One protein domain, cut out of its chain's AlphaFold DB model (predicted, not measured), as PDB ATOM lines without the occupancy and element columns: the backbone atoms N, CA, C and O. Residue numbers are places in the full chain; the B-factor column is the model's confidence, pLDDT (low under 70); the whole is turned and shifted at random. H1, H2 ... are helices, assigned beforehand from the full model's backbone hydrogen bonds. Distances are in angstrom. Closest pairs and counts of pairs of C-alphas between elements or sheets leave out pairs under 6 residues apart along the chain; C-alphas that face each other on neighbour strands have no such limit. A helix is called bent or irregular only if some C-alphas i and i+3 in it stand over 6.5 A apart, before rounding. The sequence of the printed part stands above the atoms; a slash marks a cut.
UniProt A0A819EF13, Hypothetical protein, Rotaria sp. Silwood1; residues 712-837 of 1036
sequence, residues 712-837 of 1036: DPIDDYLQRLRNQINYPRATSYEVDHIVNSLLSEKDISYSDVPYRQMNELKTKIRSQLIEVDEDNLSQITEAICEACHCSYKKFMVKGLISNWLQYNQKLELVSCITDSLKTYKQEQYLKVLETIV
ATOM      1  N   ASP A 712     161.605 119.964  94.076       90.00
ATOM      2  CA  ASP A 712     162.040 119.405  92.795       90.00
ATOM      3  C   ASP A 712     161.502 117.979  92.546       90.00
ATOM      4  O   ASP A 712     160.985 117.722  91.455       90.00
ATOM      5  N   PRO A 713     161.500 117.048  93.529       90.19
ATOM      6  CA  PRO A 713     160.935 115.711  93.335       90.19
ATOM      7  C   PRO A 713     159.422 115.726  93.097       90.19
ATOM      8  O   PRO A 713     158.900 114.899  92.346       90.19
ATOM      9  N   ILE A 714     158.711 116.662  93.736       89.44
ATOM     10  CA  ILE A 714     157.264 116.836  93.568       89.44
ATOM     11  C   ILE A 714     156.989 117.347  92.156       89.44
ATOM     12  O   ILE A 714     156.105 116.834  91.468       89.44
ATOM     13  N   ASP A 715     157.765 118.336  91.719       88.81
ATOM     14  CA  ASP A 715     157.631 118.943  90.403       88.81
ATOM     15  C   ASP A 715     157.894 117.933  89.275       88.81
ATOM     16  O   ASP A 715     157.083 117.812  88.351       88.81
ATOM     17  N   ASP A 716     158.969 117.145  89.394       89.00
ATOM     18  CA  ASP A 716     159.305 116.076  88.451       89.00
ATOM     19  C   ASP A 716     158.234 114.974  88.422       89.00
ATOM     20  O   ASP A 716     157.804 114.539  87.347       89.00
ATOM     21  N   TYR A 717     157.747 114.545  89.592       88.62
ATOM     22  CA  TYR A 717     156.691 113.537  89.682       88.62
ATOM     23  C   TYR A 717     155.401 114.003  89.005       88.62
ATOM     24  O   TYR A 717     154.837 113.277  88.182       88.62
ATOM     25  N   LEU A 718     154.955 115.231  89.292       90.31
ATOM     26  CA  LEU A 718     153.784 115.809  88.639       90.31
ATOM     27  C   LEU A 718     154.008 115.891  87.128       90.31
ATOM     28  O   LEU A 718     153.151 115.466  86.356       90.31
ATOM     29  N   GLN A 719     155.167 116.359  86.669       89.69
ATOM     30  CA  GLN A 719     155.457 116.460  85.239       89.69
ATOM     31  C   GLN A 719     155.420 115.099  84.525       89.69
ATOM     32  O   GLN A 719     154.836 114.994  83.441       89.69
ATOM     33  N   ARG A 720     155.961 114.044  85.146       88.88
ATOM     34  CA  ARG A 720     155.839 112.667  84.643       88.88
ATOM     35  C   ARG A 720     154.388 112.198  84.604       88.88
ATOM     36  O   ARG A 720     153.967 111.644  83.589       88.88
ATOM     37  N   LEU A 721     153.626 112.462  85.663       89.88
ATOM     38  CA  LEU A 721     152.219 112.083  85.765       89.88
ATOM     39  C   LEU A 721     151.365 112.779  84.693       89.88
ATOM     40  O   LEU A 721     150.569 112.129  84.021       89.88
ATOM     41  N   ARG A 722     151.586 114.079  84.449       89.88
ATOM     42  CA  ARG A 722     150.901 114.846  83.391       89.88
ATOM     43  C   ARG A 722     151.074 114.202  82.021       89.88
ATOM     44  O   ARG A 722     150.107 114.082  81.281       89.88
ATOM     45  N   ASN A 723     152.294 113.783  81.686       88.75
ATOM     46  CA  ASN A 723     152.605 113.198  80.379       88.75
ATOM     47  C   ASN A 723     151.895 111.853  80.140       88.75
ATOM     48  O   ASN A 723     151.811 111.405  79.000       88.75
ATOM     49  N   GLN A 724     151.395 111.211  81.198       89.31
ATOM     50  CA  GLN A 724     150.657 109.949  81.129       89.31
ATOM     51  C   GLN A 724     149.136 110.152  81.060       89.31
ATOM     52  O   GLN A 724     148.407 109.210  80.753       89.31
ATOM     53  N   ILE A 725     148.645 111.366  81.330       89.62
ATOM     54  CA  ILE A 725     147.216 111.669  81.431       89.62
ATOM     55  C   ILE A 725     146.780 112.486  80.216       89.62
ATOM     56  O   ILE A 725     147.264 113.590  79.978       89.62
ATOM     57  N   ASN A 726     145.803 111.971  79.471       85.56
ATOM     58  CA  ASN A 726     145.137 112.732  78.415       85.56
ATOM     59  C   ASN A 726     143.896 113.433  78.995       85.56
ATOM     60  O   ASN A 726     142.896 112.755  79.233       85.56
ATOM     61  N   TYR A 727     143.983 114.746  79.251       88.62
ATOM     62  CA  TYR A 727     142.918 115.591  79.814       88.62
ATOM     63  C   TYR A 727     143.046 117.055  79.329       88.62
ATOM     64  O   TYR A 727     144.167 117.564  79.255       88.62
ATOM     65  N   PRO A 728     141.934 117.778  79.089       87.81
ATOM     66  CA  PRO A 728     140.568 117.258  79.021       87.81
ATOM     67  C   PRO A 728     140.358 116.474  77.718       87.81
ATOM     68  O   PRO A 728     140.856 116.871  76.665       87.81
ATOM     69  N   ARG A 729     139.604 115.374  77.760       86.62
ATOM     70  CA  ARG A 729     139.238 114.593  76.567       86.62
ATOM     71  C   ARG A 729     138.038 115.177  75.847       86.62
ATOM     72  O   ARG A 729     137.916 115.009  74.642       86.62
ATOM     73  N   ALA A 730     137.172 115.917  76.534       87.94
ATOM     74  CA  ALA A 730     135.973 116.525  75.948       87.94
ATOM     75  C   ALA A 730     136.241 117.719  74.990       87.94
ATOM     76  O   ALA A 730     135.404 118.618  74.846       87.94
ATOM     77  N   THR A 731     137.400 117.761  74.324       89.25
ATOM     78  CA  THR A 731     137.728 118.798  73.336       89.25
ATOM     79  C   THR A 731     136.930 118.598  72.051       89.25
ATOM     80  O   THR A 731     136.555 117.485  71.690       89.25
ATOM     81  N   SER A 732     136.671 119.683  71.318       89.06
ATOM     82  CA  SER A 732     135.989 119.588  70.019       89.06
ATOM     83  C   SER A 732     136.733 118.684  69.034       89.06
ATOM     84  O   SER A 732     136.084 117.961  68.292       89.06
ATOM     85  N   TYR A 733     138.068 118.677  69.072       90.75
ATOM     86  CA  TYR A 733     138.892 117.809  68.235       90.75
ATOM     87  C   TYR A 733     138.669 116.326  68.546       90.75
ATOM     88  O   TYR A 733     138.386 115.557  67.637       90.75
ATOM     89  N   GLU A 734     138.749 115.934  69.817       88.62
ATOM     90  CA  GLU A 734     138.612 114.531  70.222       88.62
ATOM     91  C   GLU A 734     137.181 114.018  70.006       88.62
ATOM     92  O   GLU A 734     136.975 112.902  69.534       88.62
ATOM     93  N   VAL A 735     136.179 114.863  70.276       90.94
ATOM     94  CA  VAL A 735     134.771 114.565  69.972       90.94
ATOM     95  C   VAL A 735     134.590 114.341  68.471       90.94
ATOM     96  O   VAL A 735     133.962 113.361  68.076       90.94
ATOM     97  N   ASP A 736     135.157 115.208  67.630       90.12
ATOM     98  CA  ASP A 736     135.089 115.069  66.175       90.12
ATOM     99  C   ASP A 736     135.869 113.843  65.684       90.12
ATOM    100  O   ASP A 736     135.405 113.144  64.788       90.12
ATOM    101  N   HIS A 737     137.011 113.534  66.299       91.06
ATOM    102  CA  HIS A 737     137.816 112.351  66.008       91.06
ATOM    103  C   HIS A 737     137.059 111.054  66.329       91.06
ATOM    104  O   HIS A 737     136.964 110.177  65.473       91.06
ATOM    105  N   ILE A 738     136.456 110.949  67.516       91.25
ATOM    106  CA  ILE A 738     135.649 109.787  67.920       91.25
ATOM    107  C   ILE A 738     134.418 109.655  67.023       91.25
ATOM    108  O   ILE A 738     134.103 108.554  66.580       91.25
ATOM    109  N   VAL A 739     133.744 110.764  66.707       90.50
ATOM    110  CA  VAL A 739     132.622 110.764  65.759       90.50
ATOM    111  C   VAL A 739     133.067 110.255  64.392       90.50
ATOM    112  O   VAL A 739     132.432 109.355  63.853       90.50
ATOM    113  N   ASN A 740     134.167 110.772  63.848       89.12
ATOM    114  CA  ASN A 740     134.699 110.332  62.559       89.12
ATOM    115  C   ASN A 740     135.104 108.853  62.588       89.12
ATOM    116  O   ASN A 740     134.805 108.131  61.641       89.12
ATOM    117  N   SER A 741     135.708 108.385  63.684       89.75
ATOM    118  CA  SER A 741     136.047 106.975  63.890       89.75
ATOM    119  C   SER A 741     134.795 106.096  63.887       89.75
ATOM    120  O   SER A 741     134.733 105.131  63.132       89.75
ATOM    121  N   LEU A 742     133.766 106.459  64.660       91.25
ATOM    122  CA  LEU A 742     132.501 105.720  64.738       91.25
ATOM    123  C   LEU A 742     131.745 105.709  63.402       91.25
ATOM    124  O   LEU A 742     131.127 104.706  63.054       91.25
ATOM    125  N   LEU A 743     131.785 106.815  62.653       89.50
ATOM    126  CA  LEU A 743     131.181 106.911  61.323       89.50
ATOM    127  C   LEU A 743     131.941 106.059  60.301       89.50
ATOM    128  O   LEU A 743     131.312 105.329  59.538       89.50
ATOM    129  N   SER A 744     133.277 106.083  60.344       86.75
ATOM    130  CA  SER A 744     134.126 105.255  59.479       86.75
ATOM    131  C   SER A 744     133.956 103.758  59.748       86.75
ATOM    132  O   SER A 744     133.912 102.974  58.809       86.75
ATOM    133  N   GLU A 745     133.755 103.353  61.006       90.06
ATOM    134  CA  GLU A 745     133.506 101.955  61.388       90.06
ATOM    135  C   GLU A 745     132.149 101.431  60.881       90.06
ATOM    136  O   GLU A 745     131.911 100.224  60.815       90.06
ATOM    137  N   LYS A 746     131.233 102.338  60.526       90.06
ATOM    138  CA  LYS A 746     129.904 102.018  59.992       90.06
ATOM    139  C   LYS A 746     129.768 102.284  58.491       90.06
ATOM    140  O   LYS A 746     128.656 102.156  57.990       90.06
ATOM    141  N   ASP A 747     130.855 102.642  57.799       88.19
ATOM    142  CA  ASP A 747     130.857 103.065  56.386       88.19
ATOM    143  C   ASP A 747     129.879 104.228  56.086       88.19
ATOM    144  O   ASP A 747     129.308 104.325  55.001       88.19
ATOM    145  N   ILE A 748     129.664 105.133  57.050       88.94
ATOM    146  CA  ILE A 748     128.784 106.304  56.893       88.94
ATOM    147  C   ILE A 748     129.650 107.540  56.626       88.94
ATOM    148  O   ILE A 748     130.504 107.888  57.443       88.94
ATOM    149  N   SER A 749     129.425 108.247  55.511       86.25
ATOM    150  CA  SER A 749     130.122 109.514  55.256       86.25
ATOM    151  C   SER A 749     129.604 110.611  56.189       86.25
ATOM    152  O   SER A 749     128.410 110.711  56.469       86.25
ATOM    153  N   TYR A 750     130.493 111.504  56.629       85.19
ATOM    154  CA  TYR A 750     130.139 112.648  57.477       85.19
ATOM    155  C   TYR A 750     129.056 113.545  56.843       85.19
ATOM    156  O   TYR A 750     128.250 114.148  57.551       85.19
ATOM    157  N   SER A 751     129.008 113.608  55.508       83.50
ATOM    158  CA  SER A 751     127.993 114.333  54.731       83.50
ATOM    159  C   SER A 751     126.583 113.744  54.825       83.50
ATOM    160  O   SER A 751     125.618 114.452  54.543       83.50
ATOM    161  N   ASP A 752     126.463 112.473  55.209       84.94
ATOM    162  CA  ASP A 752     125.219 111.704  55.106       84.94
ATOM    163  C   ASP A 752     124.392 111.757  56.400       84.94
ATOM    164  O   ASP A 752     123.246 111.308  56.442       84.94
ATOM    165  N   VAL A 753     124.949 112.344  57.464       85.88
ATOM    166  CA  VAL A 753     124.281 112.509  58.756       85.88
ATOM    167  C   VAL A 753     123.672 113.913  58.847       85.88
ATOM    168  O   VAL A 753     124.401 114.907  58.789       85.88
ATOM    169  N   PRO A 754     122.347 114.048  59.051       90.38
ATOM    170  CA  PRO A 754     121.708 115.342  59.262       90.38
ATOM    171  C   PRO A 754     122.381 116.138  60.388       90.38
ATOM    172  O   PRO A 754     122.594 115.615  61.480       90.38
ATOM    173  N   TYR A 755     122.637 117.432  60.160       87.38
ATOM    174  CA  TYR A 755     123.333 118.318  61.110       87.38
ATOM    175  C   TYR A 755     122.798 118.229  62.550       87.38
ATOM    176  O   TYR A 755     123.568 118.220  63.508       87.38
ATOM    177  N   ARG A 756     121.473 118.111  62.716       86.06
ATOM    178  CA  ARG A 756     120.836 117.953  64.030       86.06
ATOM    179  C   ARG A 756     121.248 116.652  64.728       86.06
ATOM    180  O   ARG A 756     121.613 116.696  65.896       86.06
ATOM    181  N   GLN A 757     121.242 115.532  64.008       87.19
ATOM    182  CA  GLN A 757     121.654 114.228  64.536       87.19
ATOM    183  C   GLN A 757     123.160 114.194  64.818       87.19
ATOM    184  O   GLN A 757     123.582 113.653  65.835       87.19
ATOM    185  N   MET A 758     123.963 114.846  63.970       89.25
ATOM    186  CA  MET A 758     125.400 115.020  64.190       89.25
ATOM    187  C   MET A 758     125.681 115.813  65.475       89.25
ATOM    188  O   MET A 758     126.499 115.400  66.294       89.25
ATOM    189  N   ASN A 759     124.973 116.925  65.702       87.38
ATOM    190  CA  ASN A 759     125.108 117.704  66.934       87.38
ATOM    191  C   ASN A 759     124.617 116.947  68.172       87.38
ATOM    192  O   ASN A 759     125.258 117.034  69.220       87.38
ATOM    193  N   GLU A 760     123.517 116.198  68.077       89.31
ATOM    194  CA  GLU A 760     123.027 115.343  69.169       89.31
ATOM    195  C   GLU A 760     124.055 114.249  69.514       89.31
ATOM    196  O   GLU A 760     124.370 114.055  70.690       89.31
ATOM    197  N   LEU A 761     124.664 113.610  68.507       89.00
ATOM    198  CA  LEU A 761     125.730 112.619  68.684       89.00
ATOM    199  C   LEU A 761     126.987 113.232  69.319       89.00
ATOM    200  O   LEU A 761     127.474 112.713  70.323       89.00
ATOM    201  N   LYS A 762     127.470 114.370  68.799       91.44
ATOM    202  CA  LYS A 762     128.600 115.118  69.380       91.44
ATOM    203  C   LYS A 762     128.327 115.535  70.821       91.44
ATOM    204  O   LYS A 762     129.221 115.461  71.656       91.44
ATOM    205  N   THR A 763     127.100 115.949  71.133       89.69
ATOM    206  CA  THR A 763     126.696 116.320  72.500       89.69
ATOM    207  C   THR A 763     126.696 115.107  73.424       89.69
ATOM    208  O   THR A 763     127.201 115.198  74.540       89.69
ATOM    209  N   LYS A 764     126.200 113.954  72.957       91.31
ATOM    210  CA  LYS A 764     126.187 112.707  73.731       91.31
ATOM    211  C   LYS A 764     127.599 112.184  74.001       91.31
ATOM    212  O   LYS A 764     127.908 111.869  75.145       91.31
ATOM    213  N   ILE A 765     128.463 112.164  72.984       90.12
ATOM    214  CA  ILE A 765     129.876 111.781  73.127       90.12
ATOM    215  C   ILE A 765     130.597 112.761  74.053       90.12
ATOM    216  O   ILE A 765     131.284 112.333  74.973       90.12
ATOM    217  N   ARG A 766     130.387 114.074  73.888       91.88
ATOM    218  CA  ARG A 766     130.957 115.086  74.787       91.88
ATOM    219  C   ARG A 766     130.511 114.875  76.236       91.88
ATOM    220  O   ARG A 766     131.347 114.957  77.123       91.88
ATOM    221  N   SER A 767     129.237 114.568  76.479       90.00
ATOM    222  CA  SER A 767     128.731 114.267  77.827       90.00
ATOM    223  C   SER A 767     129.400 113.032  78.435       90.00
ATOM    224  O   SER A 767     129.761 113.067  79.604       90.00
ATOM    225  N   GLN A 768     129.599 111.968  77.649       91.81
ATOM    226  CA  GLN A 768     130.290 110.753  78.101       91.81
ATOM    227  C   GLN A 768     131.776 111.006  78.384       91.81
ATOM    228  O   GLN A 768     132.312 110.504  79.364       91.81
ATOM    229  N   LEU A 769     132.447 111.813  77.558       89.94
ATOM    230  CA  LEU A 769     133.841 112.196  77.793       89.94
ATOM    231  C   LEU A 769     133.993 113.081  79.033       89.94
ATOM    232  O   LEU A 769     134.963 112.904  79.756       89.94
ATOM    233  N   ILE A 770     133.041 113.983  79.304       90.12
ATOM    234  CA  ILE A 770     133.015 114.783  80.541       90.12
ATOM    235  C   ILE A 770     132.876 113.874  81.769       90.12
ATOM    236  O   ILE A 770     133.568 114.090  82.755       90.12
ATOM    237  N   GLU A 771     132.017 112.855  81.708       89.56
ATOM    238  CA  GLU A 771     131.843 111.887  82.800       89.56
ATOM    239  C   GLU A 771     133.138 111.095  83.060       89.56
ATOM    240  O   GLU A 771     133.598 111.016  84.195       89.56
ATOM    241  N   VAL A 772     133.802 110.620  81.997       89.31
ATOM    242  CA  VAL A 772     135.111 109.946  82.090       89.31
ATOM    243  C   VAL A 772     136.210 110.882  82.612       89.31
ATOM    244  O   VAL A 772     137.058 110.462  83.398       89.31
ATOM    245  N   ASP A 773     136.221 112.144  82.180       91.00
ATOM    246  CA  ASP A 773     137.162 113.163  82.652       91.00
ATOM    247  C   ASP A 773     136.953 113.475  84.145       91.00
ATOM    248  O   ASP A 773     137.934 113.617  84.875       91.00
ATOM    249  N   GLU A 774     135.705 113.537  84.621       91.38
ATOM    250  CA  GLU A 774     135.372 113.727  86.041       91.38
ATOM    251  C   GLU A 774     135.752 112.522  86.913       91.38
ATOM    252  O   GLU A 774     136.284 112.709  88.017       91.38
ATOM    253  N   ASP A 775     135.536 111.300  86.422       89.56
ATOM    254  CA  ASP A 775     135.957 110.071  87.103       89.56
ATOM    255  C   ASP A 775     137.485 110.002  87.212       89.56
ATOM    256  O   ASP A 775     138.023 109.810  88.307       89.56
ATOM    257  N   ASN A 776     138.198 110.249  86.108       89.56
ATOM    258  CA  ASN A 776     139.661 110.297  86.096       89.56
ATOM    259  C   ASN A 776     140.191 111.389  87.031       89.56
ATOM    260  O   ASN A 776     141.094 111.137  87.829       89.56
ATOM    261  N   LEU A 777     139.615 112.595  86.976       92.19
ATOM    262  CA  LEU A 777     139.998 113.700  87.853       92.19
ATOM    263  C   LEU A 777     139.798 113.330  89.327       92.19
ATOM    264  O   LEU A 777     140.642 113.657  90.163       92.19
ATOM    265  N   SER A 778     138.710 112.634  89.657       91.50
ATOM    266  CA  SER A 778     138.421 112.196  91.026       91.50
ATOM    267  C   SER A 778     139.401 111.117  91.502       91.50
ATOM    268  O   SER A 778     139.910 111.239  92.617       91.50
ATOM    269  N   GLN A 779     139.745 110.139  90.655       90.50
ATOM    270  CA  GLN A 779     140.750 109.109  90.959       90.50
ATOM    271  C   GLN A 779     142.154 109.702  91.139       90.50
ATOM    272  O   GLN A 779     142.840 109.388  92.109       90.50
ATOM    273  N   ILE A 780     142.571 110.609  90.248       91.12
ATOM    274  CA  ILE A 780     143.864 111.305  90.354       91.12
ATOM    275  C   ILE A 780     143.906 112.156  91.624       91.12
ATOM    276  O   ILE A 780     144.910 112.156  92.335       91.12
ATOM    277  N   THR A 781     142.814 112.860  91.933       92.19
ATOM    278  CA  THR A 781     142.705 113.637  93.174       92.19
ATOM    279  C   THR A 781     142.854 112.737  94.391       92.19
ATOM    280  O   THR A 781     143.569 113.097  95.315       92.19
ATOM    281  N   GLU A 782     142.205 111.575  94.406       90.94
ATOM    282  CA  GLU A 782     142.305 110.623  95.511       90.94
ATOM    283  C   GLU A 782     143.729 110.095  95.684       90.94
ATOM    284  O   GLU A 782     144.276 110.209  96.779       90.94
ATOM    285  N   ALA A 783     144.367 109.657  94.596       88.50
ATOM    286  CA  ALA A 783     145.743 109.173  94.615       88.50
ATOM    287  C   ALA A 783     146.742 110.247  95.085       88.50
ATOM    288  O   ALA A 783     147.610 109.965  95.909       88.50
ATOM    289  N   ILE A 784     146.613 111.493  94.606       88.25
ATOM    290  CA  ILE A 784     147.472 112.607  95.044       88.25
ATOM    291  C   ILE A 784     147.168 112.985  96.499       88.25
ATOM    292  O   ILE A 784     148.095 113.212  97.274       88.25
ATOM    293  N   CYS A 785     145.896 113.035  96.903       88.69
ATOM    294  CA  CYS A 785     145.526 113.338  98.285       88.69
ATOM    295  C   CYS A 785     146.043 112.300  99.278       88.69
ATOM    296  O   CYS A 785     146.494 112.685 100.358       88.69
ATOM    297  N   GLU A 786     146.003 111.021  98.909       87.44
ATOM    298  CA  GLU A 786     146.529 109.922  99.712       87.44
ATOM    299  C   GLU A 786     148.060 109.967  99.782       87.44
ATOM    300  O   GLU A 786     148.617 110.008 100.878       87.44
ATOM    301  N   ALA A 787     148.739 110.070  98.633       84.44
ATOM    302  CA  ALA A 787     150.200 110.087  98.565       84.44
ATOM    303  C   ALA A 787     150.834 111.336  99.204       84.44
ATOM    304  O   ALA A 787     151.941 111.270  99.733       84.44
ATOM    305  N   CYS A 788     150.153 112.484  99.149       84.94
ATOM    306  CA  CYS A 788     150.665 113.762  99.655       84.94
ATOM    307  C   CYS A 788     150.020 114.215 100.974       84.94
ATOM    308  O   CYS A 788     150.241 115.351 101.400       84.94
ATOM    309  N   HIS A 789     149.202 113.366 101.603       85.38
ATOM    310  CA  HIS A 789     148.497 113.656 102.856       85.38
ATOM    311  C   HIS A 789     147.664 114.958 102.840       85.38
ATOM    312  O   HIS A 789     147.551 115.654 103.848       85.38
ATOM    313  N   CYS A 790     147.041 115.301 101.704       85.94
ATOM    314  CA  CYS A 790     146.236 116.524 101.546       85.94
ATOM    315  C   CYS A 790     144.715 116.276 101.514       85.94
ATOM    316  O   CYS A 790     143.943 117.122 101.053       85.94
ATOM    317  N   SER A 791     144.258 115.140 102.056       79.94
ATOM    318  CA  SER A 791     142.845 114.714 102.073       79.94
ATOM    319  C   SER A 791     141.877 115.726 102.703       79.94
ATOM    320  O   SER A 791     140.735 115.845 102.266       79.94
ATOM    321  N   TYR A 792     142.324 116.523 103.676       78.31
ATOM    322  CA  TYR A 792     141.518 117.578 104.312       78.31
ATOM    323  C   TYR A 792     141.237 118.779 103.388       78.31
ATOM    324  O   TYR A 792     140.335 119.572 103.650       78.31
ATOM    325  N   LYS A 793     141.972 118.892 102.274       83.00
ATOM    326  CA  LYS A 793     141.789 119.899 101.219       83.00
ATOM    327  C   LYS A 793     141.294 119.283  99.906       83.00
ATOM    328  O   LYS A 793     141.392 119.945  98.876       83.00
ATOM    329  N   LYS A 794     140.729 118.063  99.913       87.62
ATOM    330  CA  LYS A 794     140.355 117.305  98.694       87.62
ATOM    331  C   LYS A 794     139.587 118.141  97.659       87.62
ATOM    332  O   LYS A 794     139.905 118.087  96.478       87.62
ATOM    333  N   PHE A 795     138.638 118.978  98.093       86.50
ATOM    334  CA  PHE A 795     137.881 119.870  97.198       86.50
ATOM    335  C   PHE A 795     138.755 120.947  96.526       86.50
ATOM    336  O   PHE A 795     138.668 121.154  95.319       86.50
ATOM    337  N   MET A 796     139.626 121.605  97.294       89.94
ATOM    338  CA  MET A 796     140.558 122.616  96.783       89.94
ATOM    339  C   MET A 796     141.598 121.980  95.853       89.94
ATOM    340  O   MET A 796     141.862 122.496  94.771       89.94
ATOM    341  N   VAL A 797     142.147 120.828  96.253       91.12
ATOM    342  CA  VAL A 797     143.136 120.067  95.480       91.12
ATOM    343  C   VAL A 797     142.545 119.603  94.150       91.12
ATOM    344  O   VAL A 797     143.205 119.767  93.129       91.12
ATOM    345  N   LYS A 798     141.285 119.136  94.118       92.81
ATOM    346  CA  LYS A 798     140.586 118.778  92.868       92.81
ATOM    347  C   LYS A 798     140.559 119.945  91.872       92.81
ATOM    348  O   LYS A 798     140.864 119.757  90.696       92.81
ATOM    349  N   GLY A 799     140.249 121.157  92.345       92.00
ATOM    350  CA  GLY A 799     140.266 122.370  91.518       92.00
ATOM    351  C   GLY A 799     141.662 122.718  90.993       92.00
ATOM    352  O   GLY A 799     141.825 123.006  89.808       92.00
ATOM    353  N   LEU A 800     142.686 122.618  91.846       93.81
ATOM    354  CA  LEU A 800     144.081 122.861  91.460       93.81
ATOM    355  C   LEU A 800     144.603 121.819  90.460       93.81
ATOM    356  O   LEU A 800     145.309 122.182  89.524       93.81
ATOM    357  N   ILE A 801     144.227 120.545  90.611       93.69
ATOM    358  CA  ILE A 801     144.564 119.473  89.663       93.69
ATOM    359  C   ILE A 801     143.891 119.725  88.312       93.69
ATOM    360  O   ILE A 801     144.552 119.594  87.285       93.69
ATOM    361  N   SER A 802     142.617 120.129  88.292       92.94
ATOM    362  CA  SER A 802     141.921 120.474  87.045       92.94
ATOM    363  C   SER A 802     142.615 121.632  86.320       92.94
ATOM    364  O   SER A 802     142.964 121.497  85.145       92.94
ATOM    365  N   ASN A 803     142.935 122.721  87.033       92.00
ATOM    366  CA  ASN A 803     143.672 123.862  86.475       92.00
ATOM    367  C   ASN A 803     145.069 123.470  85.984       92.00
ATOM    368  O   ASN A 803     145.523 123.916  84.925       92.00
ATOM    369  N   TRP A 804     145.755 122.619  86.742       94.69
ATOM    370  CA  TRP A 804     147.048 122.089  86.361       94.69
ATOM    371  C   TRP A 804     146.946 121.278  85.070       94.69
ATOM    372  O   TRP A 804     147.634 121.615  84.109       94.69
ATOM    373  N   LEU A 805     146.078 120.267  84.994       92.31
ATOM    374  CA  LEU A 805     145.924 119.429  83.804       92.31
ATOM    375  C   LEU A 805     145.485 120.264  82.588       92.31
ATOM    376  O   LEU A 805     146.129 120.185  81.542       92.31
ATOM    377  N   GLN A 806     144.489 121.145  82.743       91.56
ATOM    378  CA  GLN A 806     143.919 121.938  81.647       91.56
ATOM    379  C   GLN A 806     144.836 123.070  81.150       91.56
ATOM    380  O   GLN A 806     144.943 123.279  79.942       91.56
ATOM    381  N   TYR A 807     145.510 123.796  82.051       91.19
ATOM    382  CA  TYR A 807     146.229 125.040  81.719       91.19
ATOM    383  C   TYR A 807     147.731 125.015  82.031       91.19
ATOM    384  O   TYR A 807     148.416 126.016  81.835       91.19
ATOM    385  N   ASN A 808     148.263 123.896  82.525       88.75
ATOM    386  CA  ASN A 808     149.661 123.767  82.959       88.75
ATOM    387  C   ASN A 808     150.065 124.687  84.123       88.75
ATOM    388  O   ASN A 808     151.237 125.010  84.304       88.75
ATOM    389  N   GLN A 809     149.099 125.069  84.959       91.06
ATOM    390  CA  GLN A 809     149.327 125.892  86.146       91.06
ATOM    391  C   GLN A 809     149.659 125.017  87.364       91.06
ATOM    392  O   GLN A 809     148.793 124.700  88.170       91.06
ATOM    393  N   LYS A 810     150.924 124.589  87.485       90.88
ATOM    394  CA  LYS A 810     151.362 123.681  88.566       90.88
ATOM    395  C   LYS A 810     151.777 124.363  89.874       90.88
ATOM    396  O   LYS A 810     151.743 123.715  90.909       90.88
ATOM    397  N   LEU A 811     152.136 125.651  89.854       89.50
ATOM    398  CA  LEU A 811     152.714 126.355  91.015       89.50
ATOM    399  C   LEU A 811     151.829 126.290  92.269       89.50
ATOM    400  O   LEU A 811     152.313 125.965  93.349       89.50
ATOM    401  N   GLU A 812     150.531 126.552  92.128       89.81
ATOM    402  CA  GLU A 812     149.591 126.526  93.256       89.81
ATOM    403  C   GLU A 812     149.361 125.104  93.784       89.81
ATOM    404  O   GLU A 812     149.266 124.901  94.995       89.81
ATOM    405  N   LEU A 813     149.329 124.105  92.892       91.19
ATOM    406  CA  LEU A 813     149.228 122.694  93.267       91.19
ATOM    407  C   LEU A 813     150.478 122.240  94.031       91.19
ATOM    408  O   LEU A 813     150.359 121.637  95.094       91.19
ATOM    409  N   VAL A 814     151.664 122.582  93.525       91.75
ATOM    410  CA  VAL A 814     152.955 122.296  94.160       91.75
ATOM    411  C   VAL A 814     153.053 122.970  95.528       91.75
ATOM    412  O   VAL A 814     153.438 122.313  96.493       91.75
ATOM    413  N   SER A 815     152.648 124.239  95.647       90.50
ATOM    414  CA  SER A 815     152.589 124.942  96.936       90.50
ATOM    415  C   SER A 815     151.629 124.249  97.905       90.50
ATOM    416  O   SER A 815     151.987 124.013  99.054       90.50
ATOM    417  N   CYS A 816     150.436 123.858  97.446       90.44
ATOM    418  CA  CYS A 816     149.446 123.174  98.279       90.44
ATOM    419  C   CYS A 816     149.941 121.801  98.769       90.44
ATOM    420  O   CYS A 816     149.767 121.462  99.945       90.44
ATOM    421  N   ILE A 817     150.585 121.025  97.891       91.50
ATOM    422  CA  ILE A 817     151.214 119.740  98.231       91.50
ATOM    423  C   ILE A 817     152.361 119.962  99.221       91.50
ATOM    424  O   ILE A 817     152.418 119.287 100.245       91.50
ATOM    425  N   THR A 818     153.226 120.942  98.961       90.31
ATOM    426  CA  THR A 818     154.356 121.303  99.830       90.31
ATOM    427  C   THR A 818     153.881 121.685 101.231       90.31
ATOM    428  O   THR A 818     154.391 121.154 102.217       90.31
ATOM    429  N   ASP A 819     152.859 122.537 101.339       89.69
ATOM    430  CA  ASP A 819     152.273 122.934 102.623       89.69
ATOM    431  C   ASP A 819     151.638 121.747 103.358       89.69
ATOM    432  O   ASP A 819     151.755 121.634 104.580       89.69
ATOM    433  N   SER A 820     150.981 120.844 102.626       89.19
ATOM    434  CA  SER A 820     150.352 119.651 103.209       89.19
ATOM    435  C   SER A 820     151.400 118.666 103.728       89.19
ATOM    436  O   SER A 820     151.301 118.215 104.865       89.19
ATOM    437  N   LEU A 821     152.467 118.410 102.961       89.38
ATOM    438  CA  LEU A 821     153.601 117.582 103.384       89.38
ATOM    439  C   LEU A 821     154.361 118.204 104.560       89.38
ATOM    440  O   LEU A 821     154.777 117.491 105.476       89.38
ATOM    441  N   LYS A 822     154.522 119.532 104.567       90.44
ATOM    442  CA  LYS A 822     155.097 120.263 105.700       90.44
ATOM    443  C   LYS A 822     154.245 120.082 106.954       90.44
ATOM    444  O   LYS A 822     154.795 119.722 107.990       90.44
ATOM    445  N   THR A 823     152.929 120.270 106.846       89.50
ATOM    446  CA  THR A 823     151.976 120.075 107.955       89.50
ATOM    447  C   THR A 823     152.024 118.634 108.464       89.50
ATOM    448  O   THR A 823     152.180 118.411 109.659       89.50
ATOM    449  N   TYR A 824     152.012 117.653 107.561       89.19
ATOM    450  CA  TYR A 824     152.110 116.236 107.910       89.19
ATOM    451  C   TYR A 824     153.406 115.904 108.664       89.19
ATOM    452  O   TYR A 824     153.366 115.232 109.696       89.19
ATOM    453  N   LYS A 825     154.562 116.405 108.198       88.38
ATOM    454  CA  LYS A 825     155.833 116.242 108.922       88.38
ATOM    455  C   LYS A 825     155.779 116.915 110.294       88.38
ATOM    456  O   LYS A 825     156.219 116.308 111.267       88.38
ATOM    457  N   GLN A 826     155.239 118.133 110.387       89.75
ATOM    458  CA  GLN A 826     155.060 118.834 111.666       89.75
ATOM    459  C   GLN A 826     154.224 118.007 112.649       89.75
ATOM    460  O   GLN A 826     154.630 117.868 113.799       89.75
ATOM    461  N   GLU A 827     153.120 117.410 112.200       88.94
ATOM    462  CA  GLU A 827     152.273 116.544 113.027       88.94
ATOM    463  C   GLU A 827     153.023 115.311 113.551       88.94
ATOM    464  O   GLU A 827     152.879 114.984 114.727       88.94
ATOM    465  N   GLN A 828     153.868 114.655 112.743       87.50
ATOM    466  CA  GLN A 828     154.660 113.514 113.235       87.50
ATOM    467  C   GLN A 828     155.647 113.932 114.334       87.50
ATOM    468  O   GLN A 828     155.722 113.303 115.388       87.50
ATOM    469  N   TYR A 829     156.348 115.052 114.138       90.38
ATOM    470  CA  TYR A 829     157.249 115.593 115.156       90.38
ATOM    471  C   TYR A 829     156.515 116.025 116.433       90.38
ATOM    472  O   TYR A 829     157.027 115.815 117.534       90.38
ATOM    473  N   LEU A 830     155.315 116.602 116.303       91.06
ATOM    474  CA  LEU A 830     154.488 116.985 117.446       91.06
ATOM    475  C   LEU A 830     154.086 115.769 118.286       91.06
ATOM    476  O   LEU A 830     154.161 115.866 119.505       91.06
ATOM    477  N   LYS A 831     153.784 114.613 117.680       91.25
ATOM    478  CA  LYS A 831     153.502 113.373 118.432       91.25
ATOM    479  C   LYS A 831     154.675 112.922 119.303       91.25
ATOM    480  O   LYS A 831     154.467 112.481 120.432       91.25
ATOM    481  N   VAL A 832     155.911 113.047 118.807       90.38
ATOM    482  CA  VAL A 832     157.114 112.749 119.609       90.38
ATOM    483  C   VAL A 832     157.200 113.712 120.797       90.38
ATOM    484  O   VAL A 832     157.402 113.278 121.930       90.38
ATOM    485  N   LEU A 833     157.007 115.018 120.565       92.25
ATOM    486  CA  LEU A 833     157.028 116.023 121.635       92.25
ATOM    487  C   LEU A 833     155.919 115.787 122.668       92.25
ATOM    488  O   LEU A 833     156.187 115.860 123.865       92.25
ATOM    489  N   GLU A 834     154.702 115.477 122.219       91.94
ATOM    490  CA  GLU A 834     153.570 115.125 123.079       91.94
ATOM    491  C   GLU A 834     153.894 113.902 123.932       91.94
ATOM    492  O   GLU A 834     153.694 113.946 125.142       91.94
ATOM    493  N   THR A 835     154.490 112.859 123.347       92.25
ATOM    494  CA  THR A 835     154.903 111.655 124.084       92.25
ATOM    495  C   THR A 835     155.934 111.986 125.168       92.25
ATOM    496  O   THR A 835     155.760 111.583 126.319       92.25
ATOM    497  N   ILE A 836     156.957 112.794 124.853       92.50
ATOM    498  CA  ILE A 836     157.965 113.249 125.833       92.50
ATOM    499  C   ILE A 836     157.318 114.048 126.973       92.50
ATOM    500  O   ILE A 836     157.649 113.844 128.143       92.50
ATOM    501  N   VAL A 837     156.392 114.956 126.651       91.44
ATOM    502  CA  VAL A 837     155.673 115.760 127.650       91.44
ATOM    503  C   VAL A 837     154.779 114.872 128.515       91.44
ATOM    504  O   VAL A 837     154.771 115.012 129.738       91.44
TER     505      VAL A 837
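What this domain is: This is residues 712 to 837 of the 1036 residues of the protein "Hypothetical protein" of Rotaria sp. Silwood1 (UniProt A0A819EF13). A long rod of helices: H2 packs on H3 toward one end, H4 packs on H3's other end, and H5 folds back from H4 and sticks out as an arm with residues 826 to 837. H1 is loosely beside H4 and H5. The printed part has 126 residues, of which 103 are in five named helices, in order H1 to H5, with no named strand; its class is all helix, and it is only just extended, close to loose, with a radius of gyration of the C-alphas of 21.0 A and spans of 78 by 23 by 21 A.

Where its parts are: H1, residues 712 to 724, begins at C-alpha 712 (162.040, 119.405, 92.795). H2 is 732 to 744, H3 755 to 787, 46.8 A long. H4, 791 to 807, has a kink of 43 degrees near residue 798 and is irregular: C-alphas 792 and 795 are 8.3 A apart. H5, 811 to 837, 38.3 A, ends at C-alpha 837 (155.673, 115.760, 127.650).

How they stand to each other: H1 is close to but not clearly touching H4 (closest C-alphas Arg 722 and Leu 805, 6.8 A). H2 and H3 touch, Val 735 to Arg 766, closest C-alphas 6.2 A apart, at a steep tilt of 60 degrees. H3 and H4 touch at a steep tilt of 48 degrees, closest C-alphas those of Cys 785 and Ser 791, 4.8 A. H4 and H5 form a hairpin at a shallow tilt of 22 degrees, closest C-alphas those of Leu 800 and Leu 813, 5.5 A. Every O i to N i+4 pair is within hydrogen-bond range in H2, H3 and H5; 8 of 9 are in H1, 11 of 13 in H4.

The domain as a whole: The C-alphas of Asp 752 and Val 837, the farthest apart, are 78.8 A apart. The printed part has no cut, no link is long, and no printed residue is under 70 in pLDDT.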